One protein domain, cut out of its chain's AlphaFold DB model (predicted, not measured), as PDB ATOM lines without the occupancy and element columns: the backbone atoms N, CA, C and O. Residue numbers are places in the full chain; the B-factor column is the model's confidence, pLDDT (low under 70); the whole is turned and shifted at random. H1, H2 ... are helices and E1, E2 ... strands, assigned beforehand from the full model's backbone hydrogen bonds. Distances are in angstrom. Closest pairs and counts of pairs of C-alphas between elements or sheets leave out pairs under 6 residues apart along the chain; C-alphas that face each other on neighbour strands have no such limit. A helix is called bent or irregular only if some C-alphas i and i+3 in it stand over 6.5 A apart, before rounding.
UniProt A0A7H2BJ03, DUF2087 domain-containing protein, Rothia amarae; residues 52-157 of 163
ATOM      1  N   VAL A  52      16.426  13.955 -25.226       95.06
ATOM      2  CA  VAL A  52      14.996  13.874 -24.887       95.06
ATOM      3  C   VAL A  52      14.780  14.047 -23.385       95.06
ATOM      4  O   VAL A  52      13.964  14.876 -22.989       95.06
ATOM      5  N   SER A  53      15.546  13.348 -22.540       94.50
ATOM      6  CA  SER A  53      15.330  13.343 -21.085       94.50
ATOM      7  C   SER A  53      15.422  14.728 -20.435       94.50
ATOM      8  O   SER A  53      14.768  14.976 -19.427       94.50
ATOM      9  N   ARG A  54      16.158  15.671 -21.038       95.69
ATOM     10  CA  ARG A  54      16.263  17.069 -20.571       95.69
ATOM     11  C   ARG A  54      14.945  17.844 -20.631       95.69
ATOM     12  O   ARG A  54      14.830  18.869 -19.966       95.69
ATOM     13  N   PHE A  55      13.984  17.390 -21.433       95.12
ATOM     14  CA  PHE A  55      12.707  18.072 -21.664       95.12
ATOM     15  C   PHE A  55      11.520  17.378 -21.001       95.12
ATOM     16  O   PHE A  55      10.390  17.837 -21.160       95.12
ATOM     17  N   PHE A  56      11.759  16.304 -20.247       92.19
ATOM     18  CA  PHE A  56      10.721  15.555 -19.549       92.19
ATOM     19  C   PHE A  56      10.937  15.573 -18.036       92.19
ATOM     20  O   PHE A  56      12.055  15.634 -17.525       92.19
ATOM     21  N   THR A  57       9.840  15.522 -17.292       89.06
ATOM     22  CA  THR A  57       9.828  15.233 -15.857       89.06
ATOM     23  C   THR A  57       8.745  14.194 -15.617       89.06
ATOM     24  O   THR A  57       7.553  14.487 -15.711       89.06
ATOM     25  N   GLY A  58       9.170  12.952 -15.374       86.62
ATOM     26  CA  GLY A  58       8.280  11.799 -15.479       86.62
ATOM     27  C   GLY A  58       7.768  11.652 -16.913       86.62
ATOM     28  O   GLY A  58       8.552  11.678 -17.857       86.62
ATOM     29  N   GLU A  59       6.453  11.542 -17.072       85.31
ATOM     30  CA  GLU A  59       5.798  11.314 -18.369       85.31
ATOM     31  C   GLU A  59       5.420  12.606 -19.112       85.31
ATOM     32  O   GLU A  59       4.937  12.553 -20.240       85.31
ATOM     33  N   LYS A  60       5.617  13.780 -18.499       89.69
ATOM     34  CA  LYS A  60       5.195  15.070 -19.066       89.69
ATOM     35  C   LYS A  60       6.371  15.936 -19.473       89.69
ATOM     36  O   LYS A  60       7.448  15.867 -18.878       89.69
ATOM     37  N   PHE A  61       6.124  16.811 -20.443       91.38
ATOM     38  CA  PHE A  61       7.086  17.837 -20.812       91.38
ATOM     39  C   PHE A  61       7.306  18.823 -19.663       91.38
ATOM     40  O   PHE A  61       6.356  19.390 -19.121       91.38
ATOM     41  N   SER A  62       8.571  19.059 -19.328       89.56
ATOM     42  CA  SER A  62       8.988  20.115 -18.401       89.56
ATOM     43  C   SER A  62       9.225  21.442 -19.123       89.56
ATOM     44  O   SER A  62       8.967  22.506 -18.563       89.56
ATOM     45  N   ALA A  63       9.681  21.389 -20.377       90.94
ATOM     46  CA  ALA A  63       9.880  22.545 -21.242       90.94
ATOM     47  C   ALA A  63       9.870  22.135 -22.719       90.94
ATOM     48  O   ALA A  63      10.290  21.034 -23.071       90.94
ATOM     49  N   TRP A  64       9.461  23.050 -23.602       92.25
ATOM     50  CA  TRP A  64       9.585  22.848 -25.045       92.25
ATOM     51  C   TRP A  64      10.959  23.301 -25.567       92.25
ATOM     52  O   TRP A  64      11.404  24.401 -25.220       92.25
ATOM     53  N   PRO A  65      11.643  22.524 -26.432       93.25
ATOM     54  CA  PRO A  65      12.928  22.940 -26.975       93.25
ATOM     55  C   PRO A  65      12.831  24.162 -27.901       93.25
ATOM     56  O   PRO A  65      12.154  24.154 -28.932       93.25
ATOM     57  N   SER A  66      13.598  25.210 -27.592       91.75
ATOM     58  CA  SER A  66      13.690  26.420 -28.424       91.75
ATOM     59  C   SER A  66      14.577  26.248 -29.665       91.75
ATOM     60  O   SER A  66      14.364  26.920 -30.675       91.75
ATOM     61  N   LYS A  67      15.548  25.325 -29.621       92.38
ATOM     62  CA  LYS A  67      16.484  25.026 -30.719       92.38
ATOM     63  C   LYS A  67      15.978  23.880 -31.602       92.38
ATOM     64  O   LYS A  67      15.374  22.937 -31.097       92.38
ATOM     65  N   ARG A  68      16.305  23.931 -32.900       91.06
ATOM     66  CA  ARG A  68      15.871  22.953 -33.918       91.06
ATOM     67  C   ARG A  68      16.374  21.533 -33.652       91.06
ATOM     68  O   ARG A  68      15.538  20.639 -33.564       91.06
ATOM     69  N   LYS A  69      17.682  21.331 -33.435       91.69
ATOM     70  CA  LYS A  69      18.241  19.996 -33.148       91.69
ATOM     71  C   LYS A  69      17.544  19.290 -31.970       91.69
ATOM     72  O   LYS A  69      16.960  18.234 -32.187       91.69
ATOM     73  N   PRO A  70      17.483  19.844 -30.739       94.44
ATOM     74  CA  PRO A  70      16.789  19.168 -29.640       94.44
ATOM     75  C   PRO A  70      15.287  18.968 -29.882       94.44
ATOM     76  O   PRO A  70      14.719  17.982 -29.422       94.44
ATOM     77  N   ARG A  71      14.648  19.865 -30.642       93.94
ATOM     78  CA  ARG A  71      13.257  19.691 -31.064       93.94
ATOM     79  C   ARG A  71      13.078  18.478 -31.971       93.94
ATOM     80  O   ARG A  71      12.140  17.723 -31.761       93.94
ATOM     81  N   ALA A  72      13.995  18.242 -32.908       93.25
ATOM     82  CA  ALA A  72      13.959  17.068 -33.776       93.25
ATOM     83  C   ALA A  72      14.040  15.758 -32.972       93.25
ATOM     84  O   ALA A  72      13.292  14.825 -33.251       93.25
ATOM     85  N   HIS A  73      14.871  15.714 -31.922       94.88
ATOM     86  CA  HIS A  73      14.910  14.585 -30.985       94.88
ATOM     87  C   HIS A  73      13.574  14.380 -30.268       94.88
ATOM     88  O   HIS A  73      13.067  13.264 -30.221       94.88
ATOM     89  N   VAL A  74      12.987  15.447 -29.729       95.12
ATOM     90  CA  VAL A  74      11.695  15.363 -29.040       95.12
ATOM     91  C   VAL A  74      10.583  14.907 -29.985       95.12
ATOM     92  O   VAL A  74       9.798  14.038 -29.627       95.12
ATOM     93  N   LEU A  75      10.530  15.442 -31.201       94.25
ATOM     94  CA  LEU A  75       9.541  15.049 -32.202       94.25
ATOM     95  C   LEU A  75       9.724  13.589 -32.634       94.25
ATOM     96  O   LEU A  75       8.743  12.854 -32.680       94.25
ATOM     97  N   LEU A  76      10.960  13.131 -32.855       94.31
ATOM     98  CA  LEU A  76      11.232  11.717 -33.128       94.31
ATOM     99  C   LEU A  76      10.762  10.820 -31.972       94.31
ATOM    100  O   LEU A  76      10.197   9.759 -32.207       94.31
ATOM    101  N   PHE A  77      10.935  11.256 -30.722       95.00
ATOM    102  CA  PHE A  77      10.418  10.526 -29.565       95.00
ATOM    103  C   PHE A  77       8.885  10.421 -29.582       95.00
ATOM    104  O   PHE A  77       8.346   9.364 -29.251       95.00
ATOM    105  N   LEU A  78       8.171  11.459 -30.029       95.00
ATOM    106  CA  LEU A  78       6.706  11.431 -30.113       95.00
ATOM    107  C   LEU A  78       6.162  10.394 -31.111       95.00
ATOM    108  O   LEU A  78       5.026   9.948 -30.958       95.00
ATOM    109  N   VAL A  79       6.966   9.946 -32.081       94.94
ATOM    110  CA  VAL A  79       6.587   8.873 -33.020       94.94
ATOM    111  C   VAL A  79       6.227   7.574 -32.287       94.94
ATOM    112  O   VAL A  79       5.341   6.850 -32.734       94.94
ATOM    113  N   ASN A  80       6.831   7.311 -31.121       93.12
ATOM    114  CA  ASN A  80       6.569   6.111 -30.315       93.12
ATOM    115  C   ASN A  80       5.113   5.978 -29.844       93.12
ATOM    116  O   ASN A  80       4.682   4.883 -29.491       93.12
ATOM    117  N   PHE A  81       4.350   7.074 -29.827       94.69
ATOM    118  CA  PHE A  81       2.947   7.060 -29.413       94.69
ATOM    119  C   PHE A  81       1.978   6.750 -30.560       94.69
ATOM    120  O   PHE A  81       0.771   6.649 -30.337       94.69
ATOM    121  N   PHE A  82       2.492   6.577 -31.780       95.25
ATOM    122  CA  PHE A  82       1.698   6.263 -32.957       95.25
ATOM    123  C   PHE A  82       2.103   4.904 -33.525       95.25
ATOM    124  O   PHE A  82       3.270   4.618 -33.774       95.25
ATOM    125  N   VAL A  83       1.104   4.060 -33.752       94.06
ATOM    126  CA  VAL A  83       1.228   2.776 -34.448       94.06
ATOM    127  C   VAL A  83       1.340   3.005 -35.965       94.06
ATOM    128  O   VAL A  83       0.452   3.660 -36.526       94.06
ATOM    129  N   PRO A  84       2.368   2.454 -36.638       93.06
ATOM    130  CA  PRO A  84       2.494   2.488 -38.095       93.06
ATOM    131  C   PRO A  84       1.284   1.876 -38.811       93.06
ATOM    132  O   PRO A  84       0.702   0.897 -38.349       93.06
ATOM    133  N   GLY A  85       0.881   2.471 -39.936       92.56
ATOM    134  CA  GLY A  85      -0.268   2.017 -40.732       92.56
ATOM    135  C   GLY A  85      -1.648   2.286 -40.114       92.56
ATOM    136  O   GLY A  85      -2.662   2.013 -40.756       92.56
ATOM    137  N   ARG A  86      -1.725   2.837 -38.893       95.38
ATOM    138  CA  ARG A  86      -2.992   3.252 -38.279       95.38
ATOM    139  C   ARG A  86      -3.338   4.695 -38.648       95.38
ATOM    140  O   ARG A  86      -2.497   5.587 -38.576       95.38
ATOM    141  N   ILE A  87      -4.616   4.905 -38.956       97.25
ATOM    142  CA  ILE A  87      -5.225   6.225 -39.125       97.25
ATOM    143  C   ILE A  87      -5.822   6.675 -37.786       97.25
ATOM    144  O   ILE A  87      -6.503   5.902 -37.107       97.25
ATOM    145  N   TYR A  88      -5.567   7.926 -37.422       98.19
ATOM    146  CA  TYR A  88      -6.043   8.590 -36.215       98.19
ATOM    147  C   TYR A  88      -6.876   9.801 -36.599       98.19
ATOM    148  O   TYR A  88      -6.447  10.628 -37.401       98.19
ATOM    149  N   ARG A  89      -8.029   9.981 -35.966       97.75
ATOM    150  CA  ARG A  89      -8.745  11.255 -36.051       97.75
ATOM    151  C   ARG A  89      -8.002  12.320 -35.262       97.75
ATOM    152  O   ARG A  89      -7.375  12.023 -34.246       97.75
ATOM    153  N   GLU A  90      -8.188  13.584 -35.631       96.44
ATOM    154  CA  GLU A  90      -7.664  14.734 -34.883       96.44
ATOM    155  C   GLU A  90      -7.865  14.619 -33.360       96.44
ATOM    156  O   GLU A  90      -6.949  14.891 -32.590       96.44
ATOM    157  N   LYS A  91      -9.046  14.178 -32.911       96.75
ATOM    158  CA  LYS A  91      -9.335  14.019 -31.477       96.75
ATOM    159  C   LYS A  91      -8.431  12.989 -30.793       96.75
ATOM    160  O   LYS A  91      -8.026  13.222 -29.661       96.75
ATOM    161  N   GLU A  92      -8.111  11.887 -31.468       97.62
ATOM    162  CA  GLU A  92      -7.210  10.856 -30.940       97.62
ATOM    163  C   GLU A  92      -5.778  11.390 -30.855       97.62
ATOM    164  O   GLU A  92      -5.131  11.249 -29.822       97.62
ATOM    165  N   VAL A  93      -5.316  12.085 -31.900       97.50
ATOM    166  CA  VAL A  93      -3.997  12.738 -31.905       97.50
ATOM    167  C   VAL A  93      -3.896  13.764 -30.775       97.50
ATOM    168  O   VAL A  93      -2.925  13.769 -30.022       97.50
ATOM    169  N   ASN A  94      -4.920  14.603 -30.612       96.81
ATOM    170  CA  ASN A  94      -4.974  15.605 -29.551       96.81
ATOM    171  C   ASN A  94      -4.959  14.959 -28.160       96.81
ATOM    172  O   ASN A  94      -4.318  15.491 -27.259       96.81
ATOM    173  N   GLN A  95      -5.627  13.818 -27.974       96.94
ATOM    174  CA  GLN A  95      -5.611  13.087 -26.708       96.94
ATOM    175  C   GLN A  95      -4.221  12.517 -26.400       96.94
ATOM    176  O   GLN A  95      -3.738  12.676 -25.280       96.94
ATOM    177  N   ILE A  96      -3.574  11.895 -27.390       96.50
ATOM    178  CA  ILE A  96      -2.222  11.335 -27.262       96.50
ATOM    179  C   ILE A  96      -1.226  12.434 -26.876       96.50
ATOM    180  O   ILE A  96      -0.524  12.326 -25.873       96.50
ATOM    181  N   LEU A  97      -1.196  13.529 -27.640       96.38
ATOM    182  CA  LEU A  97      -0.250  14.624 -27.422       96.38
ATOM    183  C   LEU A  97      -0.598  15.457 -26.178       96.38
ATOM    184  O   LEU A  97       0.297  15.915 -25.470       96.38
ATOM    185  N   GLY A  98      -1.889  15.610 -25.878       95.25
ATOM    186  CA  GLY A  98      -2.396  16.352 -24.723       95.25
ATOM    187  C   GLY A  98      -2.057  15.710 -23.379       95.25
ATOM    188  O   GLY A  98      -1.971  16.409 -22.370       95.25
ATOM    189  N   ALA A  99      -1.806  14.397 -23.356       93.75
ATOM    190  CA  ALA A  99      -1.281  13.720 -22.173       93.75
ATOM    191  C   ALA A  99       0.140  14.199 -21.812       93.75
ATOM    192  O   ALA A  99       0.505  14.212 -20.635       93.75
ATOM    193  N   LEU A 100       0.909  14.644 -22.815       92.88
ATOM    194  CA  LEU A 100       2.314  15.030 -22.691       92.88
ATOM    195  C   LEU A 100       2.485  16.544 -22.492       92.88
ATOM    196  O   LEU A 100       3.296  16.961 -21.661       92.88
ATOM    197  N   TRP A 101       1.739  17.372 -23.239       93.38
ATOM    198  CA  TRP A 101       1.821  18.839 -23.189       93.38
ATOM    199  C   TRP A 101       0.485  19.523 -23.505       93.38
ATOM    200  O   TRP A 101      -0.276  19.077 -24.359       93.38
ATOM    201  N   GLY A 102       0.221  20.652 -22.839       89.75
ATOM    202  CA  GLY A 102      -1.018  21.417 -22.996       89.75
ATOM    203  C   GLY A 102      -1.224  22.028 -24.386       89.75
ATOM    204  O   GLY A 102      -2.367  22.152 -24.814       89.75
ATOM    205  N   ASP A 103      -0.151  22.357 -25.115       93.81
ATOM    206  CA  ASP A 103      -0.246  22.852 -26.497       93.81
ATOM    207  C   ASP A 103      -0.122  21.706 -27.518       93.81
ATOM    208  O   ASP A 103       0.800  21.616 -28.333       93.81
ATOM    209  N   PHE A 104      -1.076  20.776 -27.451       93.69
ATOM    210  CA  PHE A 104      -1.140  19.624 -28.354       93.69
ATOM    211  C   PHE A 104      -1.391  20.031 -29.815       93.69
ATOM    212  O   PHE A 104      -1.013  19.304 -30.736       93.69
ATOM    213  N   ALA A 105      -2.016  21.190 -30.050       94.69
ATOM    214  CA  ALA A 105      -2.248  21.715 -31.391       94.69
ATOM    215  C   ALA A 105      -0.931  22.134 -32.053       94.69
ATOM    216  O   ALA A 105      -0.723  21.850 -33.236       94.69
ATOM    217  N   TYR A 106      -0.035  22.761 -31.288       94.38
ATOM    218  CA  TYR A 106       1.311  23.070 -31.737       94.38
ATOM    219  C   TYR A 106       2.139  21.796 -31.978       94.38
ATOM    220  O   TYR A 106       2.694  21.650 -33.065       94.38
ATOM    221  N   LEU A 107       2.130  20.821 -31.056       94.94
ATOM    222  CA  LEU A 107       2.824  19.536 -31.263       94.94
ATOM    223  C   LEU A 107       2.383  18.822 -32.540       94.94
ATOM    224  O   LEU A 107       3.213  18.376 -33.326       94.94
ATOM    225  N   ARG A 108       1.072  18.733 -32.765       95.44
ATOM    226  CA  ARG A 108       0.508  18.105 -33.960       95.44
ATOM    227  C   ARG A 108       0.963  18.805 -35.238       95.44
ATOM    228  O   ARG A 108       1.261  18.136 -36.222       95.44
ATOM    229  N   ARG A 109       1.024  20.140 -35.230       94.31
ATOM    230  CA  ARG A 109       1.516  20.921 -36.368       94.31
ATOM    231  C   ARG A 109       2.987  20.636 -36.632       94.31
ATOM    232  O   ARG A 109       3.323  20.316 -37.763       94.31
ATOM    233  N   GLU A 110       3.824  20.680 -35.601       92.94
ATOM    234  CA  GLU A 110       5.254  20.382 -35.721       92.94
ATOM    235  C   GLU A 110       5.488  18.952 -36.217       92.94
ATOM    236  O   GLU A 110       6.336  18.731 -37.073       92.94
ATOM    237  N   MET A 111       4.702  17.976 -35.750       94.00
ATOM    238  CA  MET A 111       4.796  16.591 -36.219       94.00
ATOM    239  C   MET A 111       4.523  16.460 -37.723       94.00
ATOM    240  O   MET A 111       5.181  15.661 -38.387       94.00
ATOM    241  N   VAL A 112       3.596  17.260 -38.262       92.75
ATOM    242  CA  VAL A 112       3.334  17.329 -39.707       92.75
ATOM    243  C   VAL A 112       4.408  18.129 -40.438       92.75
ATOM    244  O   VAL A 112       4.876  17.710 -41.490       92.75
ATOM    245  N   GLU A 113       4.845  19.261 -39.886       89.44
ATOM    246  CA  GLU A 113       5.881  20.104 -40.496       89.44
ATOM    247  C   GLU A 113       7.236  19.399 -40.587       89.44
ATOM    248  O   GLU A 113       7.948  19.596 -41.564       89.44
ATOM    249  N   TYR A 114       7.577  18.547 -39.618       88.25
ATOM    250  CA  TYR A 114       8.765  17.682 -39.651       88.25
ATOM    251  C   TYR A 114       8.558  16.394 -40.469       88.25
ATOM    252  O   TYR A 114       9.499  15.614 -40.650       88.25
ATOM    253  N   GLY A 115       7.338  16.172 -40.965       89.75
ATOM    254  CA  GLY A 115       6.974  15.059 -41.835       89.75
ATOM    255  C   GLY A 115       6.816  13.709 -41.138       89.75
ATOM    256  O   GLY A 115       6.757  12.695 -41.815       89.75
ATOM    257  N   TYR A 116       6.742  13.655 -39.807       91.94
ATOM    258  CA  TYR A 116       6.476  12.396 -39.101       91.94
ATOM    259  C   TYR A 116       5.013  11.965 -39.216       91.94
ATOM    260  O   TYR A 116       4.726  10.769 -39.279       91.94
ATOM    261  N   LEU A 117       4.098  12.937 -39.236       93.81
ATOM    262  CA  LEU A 117       2.682  12.717 -39.501       93.81
ATOM    263  C   LEU A 117       2.293  13.308 -40.851       93.81
ATOM    264  O   LEU A 117       2.667  14.427 -41.191       93.81
ATOM    265  N   GLU A 118       1.446  12.593 -41.569       93.69
ATOM    266  CA  GLU A 118       0.692  13.128 -42.695       93.69
ATOM    267  C   GLU A 118      -0.740  13.428 -42.261       93.69
ATOM    268  O   GLU A 118      -1.203  12.956 -41.218       93.69
ATOM    269  N   ARG A 119      -1.441  14.250 -43.050       94.69
ATOM    270  CA  ARG A 119      -2.852  14.556 -42.817       94.69
ATOM    271  C   ARG A 119      -3.632  14.697 -44.115       94.69
ATOM    272  O   ARG A 119      -3.104  15.213 -45.099       94.69
ATOM    273  N   ASN A 120      -4.910  14.333 -44.087       94.88
ATOM    274  CA  ASN A 120      -5.848  14.607 -45.180       94.88
ATOM    275  C   ASN A 120      -6.724  15.846 -44.891       94.88
ATOM    276  O   ASN A 120      -6.653  16.464 -43.826       94.88
ATOM    277  N   ALA A 121      -7.570  16.218 -45.856       93.69
ATOM    278  CA  ALA A 121      -8.504  17.340 -45.720       93.69
ATOM    279  C   ALA A 121      -9.629  17.075 -44.698       93.69
ATOM    280  O   ALA A 121     -10.272  18.012 -44.231       93.69
ATOM    281  N   GLN A 122      -9.868  15.809 -44.354       93.00
ATOM    282  CA  GLN A 122     -10.897  15.355 -43.422       93.00
ATOM    283  C   GLN A 122     -10.447  15.446 -41.954       93.00
ATOM    284  O   GLN A 122     -11.272  15.286 -41.055       93.00
ATOM    285  N   GLY A 123      -9.170  15.751 -41.697       92.38
ATOM    286  CA  GLY A 123      -8.615  15.836 -40.345       92.38
ATOM    287  C   GLY A 123      -8.183  14.485 -39.772       92.38
ATOM    288  O   GLY A 123      -8.090  14.344 -38.549       92.38
ATOM    289  N   ASP A 124      -7.918  13.509 -40.638       96.94
ATOM    290  CA  ASP A 124      -7.255  12.267 -40.264       96.94
ATOM    291  C   ASP A 124      -5.737  12.408 -40.384       96.94
ATOM    292  O   ASP A 124      -5.236  13.154 -41.229       96.94
ATOM    293  N   TYR A 125      -5.027  11.665 -39.543       97.50
ATOM    294  CA  TYR A 125      -3.579  11.668 -39.395       97.50
ATOM    295  C   TYR A 125      -3.040  10.241 -39.410       97.50
ATOM    296  O   TYR A 125      -3.682   9.328 -38.893       97.50
ATOM    297  N   TRP A 126      -1.844  10.042 -39.944       96.31
ATOM    298  CA  TRP A 126      -1.129   8.764 -39.893       96.31
ATOM    299  C   TRP A 126       0.378   9.013 -39.879       96.31
ATOM    300  O   TRP A 126       0.832  10.085 -40.280       96.31
ATOM    301  N   LEU A 127       1.153   8.039 -39.394       94.31
ATOM    302  CA  LEU A 127       2.606   8.080 -39.561       94.31
ATOM    303  C   LEU A 127       2.951   7.987 -41.041       94.31
ATOM    304  O   LEU A 127       2.376   7.153 -41.741       94.31
ATOM    305  N   THR A 128       3.899   8.809 -41.489       89.62
ATOM    306  CA  THR A 128       4.367   8.750 -42.877       89.62
ATOM    307  C   THR A 128       4.862   7.349 -43.235       89.62
ATOM    308  O   THR A 128       5.481   6.660 -42.419       89.62
ATOM    309  N   THR A 129       4.569   6.916 -44.458       80.50
ATOM    310  CA  THR A 129       4.996   5.615 -44.988       80.50
ATOM    311  C   THR A 129       6.270   5.706 -45.825       80.50
ATOM    312  O   THR A 129       6.902   4.683 -46.074       80.50
ATOM    313  N   GLU A 130       6.667   6.910 -46.239       70.12
ATOM    314  CA  GLU A 130       7.776   7.147 -47.164       70.12
ATOM    315  C   GLU A 130       8.769   8.139 -46.547       70.12
ATOM    316  O   GLU A 130       8.513   9.337 -46.450       70.12
ATOM    317  N   LEU A 131       9.933   7.643 -46.114       65.25
ATOM    318  CA  LEU A 131      10.967   8.498 -45.516       65.25
ATOM    319  C   LEU A 131      11.588   9.473 -46.525       65.25
ATOM    320  O   LEU A 131      11.962  10.580 -46.145       65.25
ATOM    321  N   GLU A 132      11.641   9.088 -47.801       58.34
ATOM    322  CA  GLU A 132      12.169   9.904 -48.905       58.34
ATOM    323  C   GLU A 132      11.384  11.221 -49.069       58.34
ATOM    324  O   GLU A 132      11.955  12.264 -49.390       58.34
ATOM    325  N   SER A 133      10.095  11.224 -48.714       56.53
ATOM    326  CA  SER A 133       9.211  12.397 -48.722       56.53
ATOM    327  C   SER A 133       9.649  13.506 -47.758       56.53
ATOM    328  O   SER A 133       9.186  14.642 -47.872       56.53
ATOM    329  N   ARG A 134      10.550  13.201 -46.809       64.31
ATOM    330  CA  ARG A 134      11.051  14.135 -45.788       64.31
ATOM    331  C   ARG A 134      12.392  14.773 -46.132       64.31
ATOM    332  O   ARG A 134      12.760  15.750 -45.482       64.31
ATOM    333  N   GLU A 135      13.111  14.291 -47.147       57.72
ATOM    334  CA  GLU A 135      14.416  14.859 -47.528       57.72
ATOM    335  C   GLU A 135      14.308  16.337 -47.953       57.72
ATOM    336  O   GLU A 135      15.239  17.117 -47.750       57.72
ATOM    337  N   GLY A 136      13.147  16.748 -48.479       56.66
ATOM    338  CA  GLY A 136      12.827  18.135 -48.841       56.66
ATOM    339  C   GLY A 136      12.266  18.996 -47.701       56.66
ATOM    340  O   GLY A 136      12.016  20.189 -47.894       56.66
ATOM    341  N   THR A 137      12.051  18.428 -46.514       63.03
ATOM    342  CA  THR A 137      11.531  19.164 -45.360       63.03
ATOM    343  C   THR A 137      12.616  20.070 -44.776       63.03
ATOM    344  O   THR A 137      13.765  19.662 -44.616       63.03
ATOM    345  N   ILE A 138      12.232  21.292 -44.379       53.12
ATOM    346  CA  ILE A 138      13.100  22.391 -43.886       53.12
ATOM    347  C   ILE A 138      14.107  21.949 -42.798       53.12
ATOM    348  O   ILE A 138      15.095  22.640 -42.542       53.12
ATOM    349  N   LEU A 139      13.851  20.826 -42.123       61.09
ATOM    350  CA  LEU A 139      14.510  20.424 -40.883       61.09
ATOM    351  C   LEU A 139      15.116  19.010 -40.921       61.09
ATOM    352  O   LEU A 139      15.685  18.600 -39.913       61.09
ATOM    353  N   HIS A 140      15.092  18.302 -42.063       67.00
ATOM    354  CA  HIS A 140      15.814  17.027 -42.235       67.00
ATOM    355  C   HIS A 140      17.322  17.116 -41.900       67.00
ATOM    356  O   HIS A 140      17.845  16.192 -41.283       67.00
ATOM    357  N   PRO A 141      18.038  18.231 -42.172       76.62
ATOM    358  CA  PRO A 141      19.437  18.371 -41.750       76.62
ATOM    359  C   PRO A 141      19.661  18.337 -40.228       76.62
ATOM    360  O   PRO A 141      20.778  18.104 -39.779       76.62
ATOM    361  N   GLU A 142      18.619  18.592 -39.433       83.69
ATOM    362  CA  GLU A 142      18.667  18.603 -37.966       83.69
ATOM    363  C   GLU A 142      18.178  17.273 -37.362       83.69
ATOM    364  O   GLU A 142      18.057  17.164 -36.138       83.69
ATOM    365  N   ALA A 143      17.868  16.280 -38.208       86.25
ATOM    366  CA  ALA A 143      17.408  14.963 -37.794       86.25
ATOM    367  C   ALA A 143      18.444  14.273 -36.885       86.25
ATOM    368  O   ALA A 143      19.646  14.292 -37.175       86.25
ATOM    369  N   PRO A 144      18.013  13.638 -35.780       92.31
ATOM    370  CA  PRO A 144      18.893  12.816 -34.961       92.31
ATOM    371  C   PRO A 144      19.519  11.692 -35.788       92.31
ATOM    372  O   PRO A 144      18.815  11.032 -36.546       92.31
ATOM    373  N   ALA A 145      20.793  11.364 -35.559       92.44
ATOM    374  CA  ALA A 145      21.419  10.194 -36.193       92.44
ATOM    375  C   ALA A 145      20.618   8.901 -35.944       92.44
ATOM    376  O   ALA A 145      20.512   8.041 -36.815       92.44
ATOM    377  N   TRP A 146      19.991   8.809 -34.767       94.12
ATOM    378  CA  TRP A 146      19.140   7.695 -34.364       94.12
ATOM    379  C   TRP A 146      17.929   7.464 -35.275       94.12
ATOM    380  O   TRP A 146      17.489   6.328 -35.437       94.12
ATOM    381  N   GLU A 147      17.425   8.517 -35.919       91.69
ATOM    382  CA  GLU A 147      16.320   8.423 -36.870       91.69
ATOM    383  C   GLU A 147      16.618   7.398 -37.971       91.69
ATOM    384  O   GLU A 147      15.819   6.493 -38.200       91.69
ATOM    385  N   ASN A 148      17.818   7.463 -38.553       89.38
ATOM    386  CA  ASN A 148      18.263   6.578 -39.633       89.38
ATOM    387  C   ASN A 148      18.382   5.106 -39.206       89.38
ATOM    388  O   ASN A 148      18.398   4.211 -40.048       89.38
ATOM    389  N   HIS A 149      18.505   4.849 -37.903       90.00
ATOM    390  CA  HIS A 149      18.720   3.513 -37.354       90.00
ATOM    391  C   HIS A 149      17.447   2.836 -36.858       90.00
ATOM    392  O   HIS A 149      17.433   1.610 -36.736       90.00
ATOM    393  N   TRP A 150      16.425   3.614 -36.505       92.00
ATOM    394  CA  TRP A 150      15.210   3.097 -35.882       92.00
ATOM    395  C   TRP A 150      13.964   3.318 -36.718       92.00
ATOM    396  O   TRP A 150      13.193   2.379 -36.893       92.00
ATOM    397  N   LEU A 151      13.762   4.533 -37.230       90.62
ATOM    398  CA  LEU A 151      12.504   4.901 -37.863       90.62
ATOM    399  C   LEU A 151      12.165   4.014 -39.078       90.62
ATOM    400  O   LEU A 151      11.021   3.562 -39.141       90.62
ATOM    401  N   PRO A 152      13.108   3.667 -39.983       89.56
ATOM    402  CA  PRO A 152      12.814   2.747 -41.080       89.56
ATOM    403  C   PRO A 152      12.306   1.384 -40.601       89.56
ATOM    404  O   PRO A 152      11.325   0.874 -41.133       89.56
ATOM    405  N   ASP A 153      12.948   0.808 -39.579       89.88
ATOM    406  CA  ASP A 153      12.568  -0.492 -39.022       89.88
ATOM    407  C   ASP A 153      11.227  -0.417 -38.275       89.88
ATOM    408  O   ASP A 153      10.427  -1.355 -38.342       89.88
ATOM    409  N   TYR A 154      10.962   0.705 -37.600       90.56
ATOM    410  CA  TYR A 154       9.731   0.923 -36.848       90.56
ATOM    411  C   TYR A 154       8.528   1.012 -37.782       90.56
ATOM    412  O   TYR A 154       7.541   0.307 -37.582       90.56
ATOM    413  N   LEU A 155       8.628   1.808 -38.852       88.25
ATOM    414  CA  LEU A 155       7.540   2.004 -39.814       88.25
ATOM    415  C   LEU A 155       7.121   0.708 -40.523       88.25
ATOM    416  O   LEU A 155       5.955   0.562 -40.883       88.25
ATOM    417  N   VAL A 156       8.036  -0.256 -40.674       88.81
ATOM    418  CA  VAL A 156       7.748  -1.578 -41.261       88.81
ATOM    419  C   VAL A 156       7.466  -2.668 -40.216       88.81
ATOM    420  O   VAL A 156       7.359  -3.842 -40.570       88.81
ATOM    421  N   GLY A 157       7.372  -2.311 -38.932       85.19
ATOM    422  CA  GLY A 157       7.045  -3.234 -37.841       85.19
ATOM    423  C   GLY A 157       8.153  -4.226 -37.468       85.19
ATOM    424  O   GLY A 157       7.870  -5.239 -36.829       85.19
TER     425      GLY A 157
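What this domain is: This is residues 52 to 157 of the 163 residues of the protein "DUF2087 domain-containing protein" of Rothia amarae (UniProt A0A7H2BJ03). One longer helix, H1, runs through the middle of a rounded domain, with the pair H2 and H3 and a small three-stranded sheet to one side of it and H5 along another. H2 and H3 stand up from one face of the sheet, while residues 52 to 67 and 135 to 146 make long loops at the outside. The printed part has 106 residues, with five named helices and three named strands in the order H1 E1 H2 H3 E2 E3 H4 H5; the sheet runs E1 E3 E2, all antiparallel, and the class is mostly helix. It is compact, with a radius of gyration of the C-alphas of 13.1 A and spans of 31 by 31 by 25 A.

How they stand to each other: Before H1, residues 68 to 81, residues 56 to 57 pair with 60 to 61, antiparallel. E1, residues 87 to 89, leads straight into H2, residues 90 to 98. H3, residues 104 to 113, touches H2, closest at the C-alphas of Gly 98 and Phe 104, 5.0 A, about perpendicular at 73 degrees, only just. H1 is close to H3 but not clearly touching; their closest C-alphas, of Leu 75 and Met 111, are 6.4 A apart. E2, residues 117 to 119, and E3, residues 124 to 127, form a hairpin, with N 118 and O 126 within hydrogen-bond range at 2.9 A. E3 is also the antiparallel neighbour of E1, with N 88 and O 125 at 2.8 A. E1, H2 H3 and E2 make a split strand-helix-strand unit, two strands running the same way with helices between and E3 between them in the sheet; its crossover is right-handed. H2 and H3 are on the same face, at heights over the sheet of 9.7 A and 9.3 A. H4, residues 131 to 134, is apart from H1. H5, residues 147 to 155, is close to H1 but not clearly touching, at a shallow tilt of 22 degrees, the same way; their closest C-alphas, of Leu 76 and Glu 147, are 7.1 A apart. Every O i to N i+4 pair is within hydrogen-bond range in H2 and H3, against 8 of 10 in H1 and 3 of 5 in H5; H4 is too short for such a pair.

Where its parts are: H1 begins at C-alpha 68, (15.871, 22.953, -33.918), and is 21.0 A long. E1 measures 6.9 A, H2 11.6 A, H3 14.0 A, E2 6.7 A, E3 10.7 A and H4 5.6 A. H5, 11.3 A, is irregular, with C-alphas 149 and 152 7.0 A apart, and ends at C-alpha 155, (7.540, 2.004, -39.814).

The domain as a whole: The C-alphas farthest apart, of Arg 54 and Gln 122, are 35.5 A apart. The printed part has no cut; the link H4 to H5 is long. Residues 131 to 140 are under 70 in pLDDT.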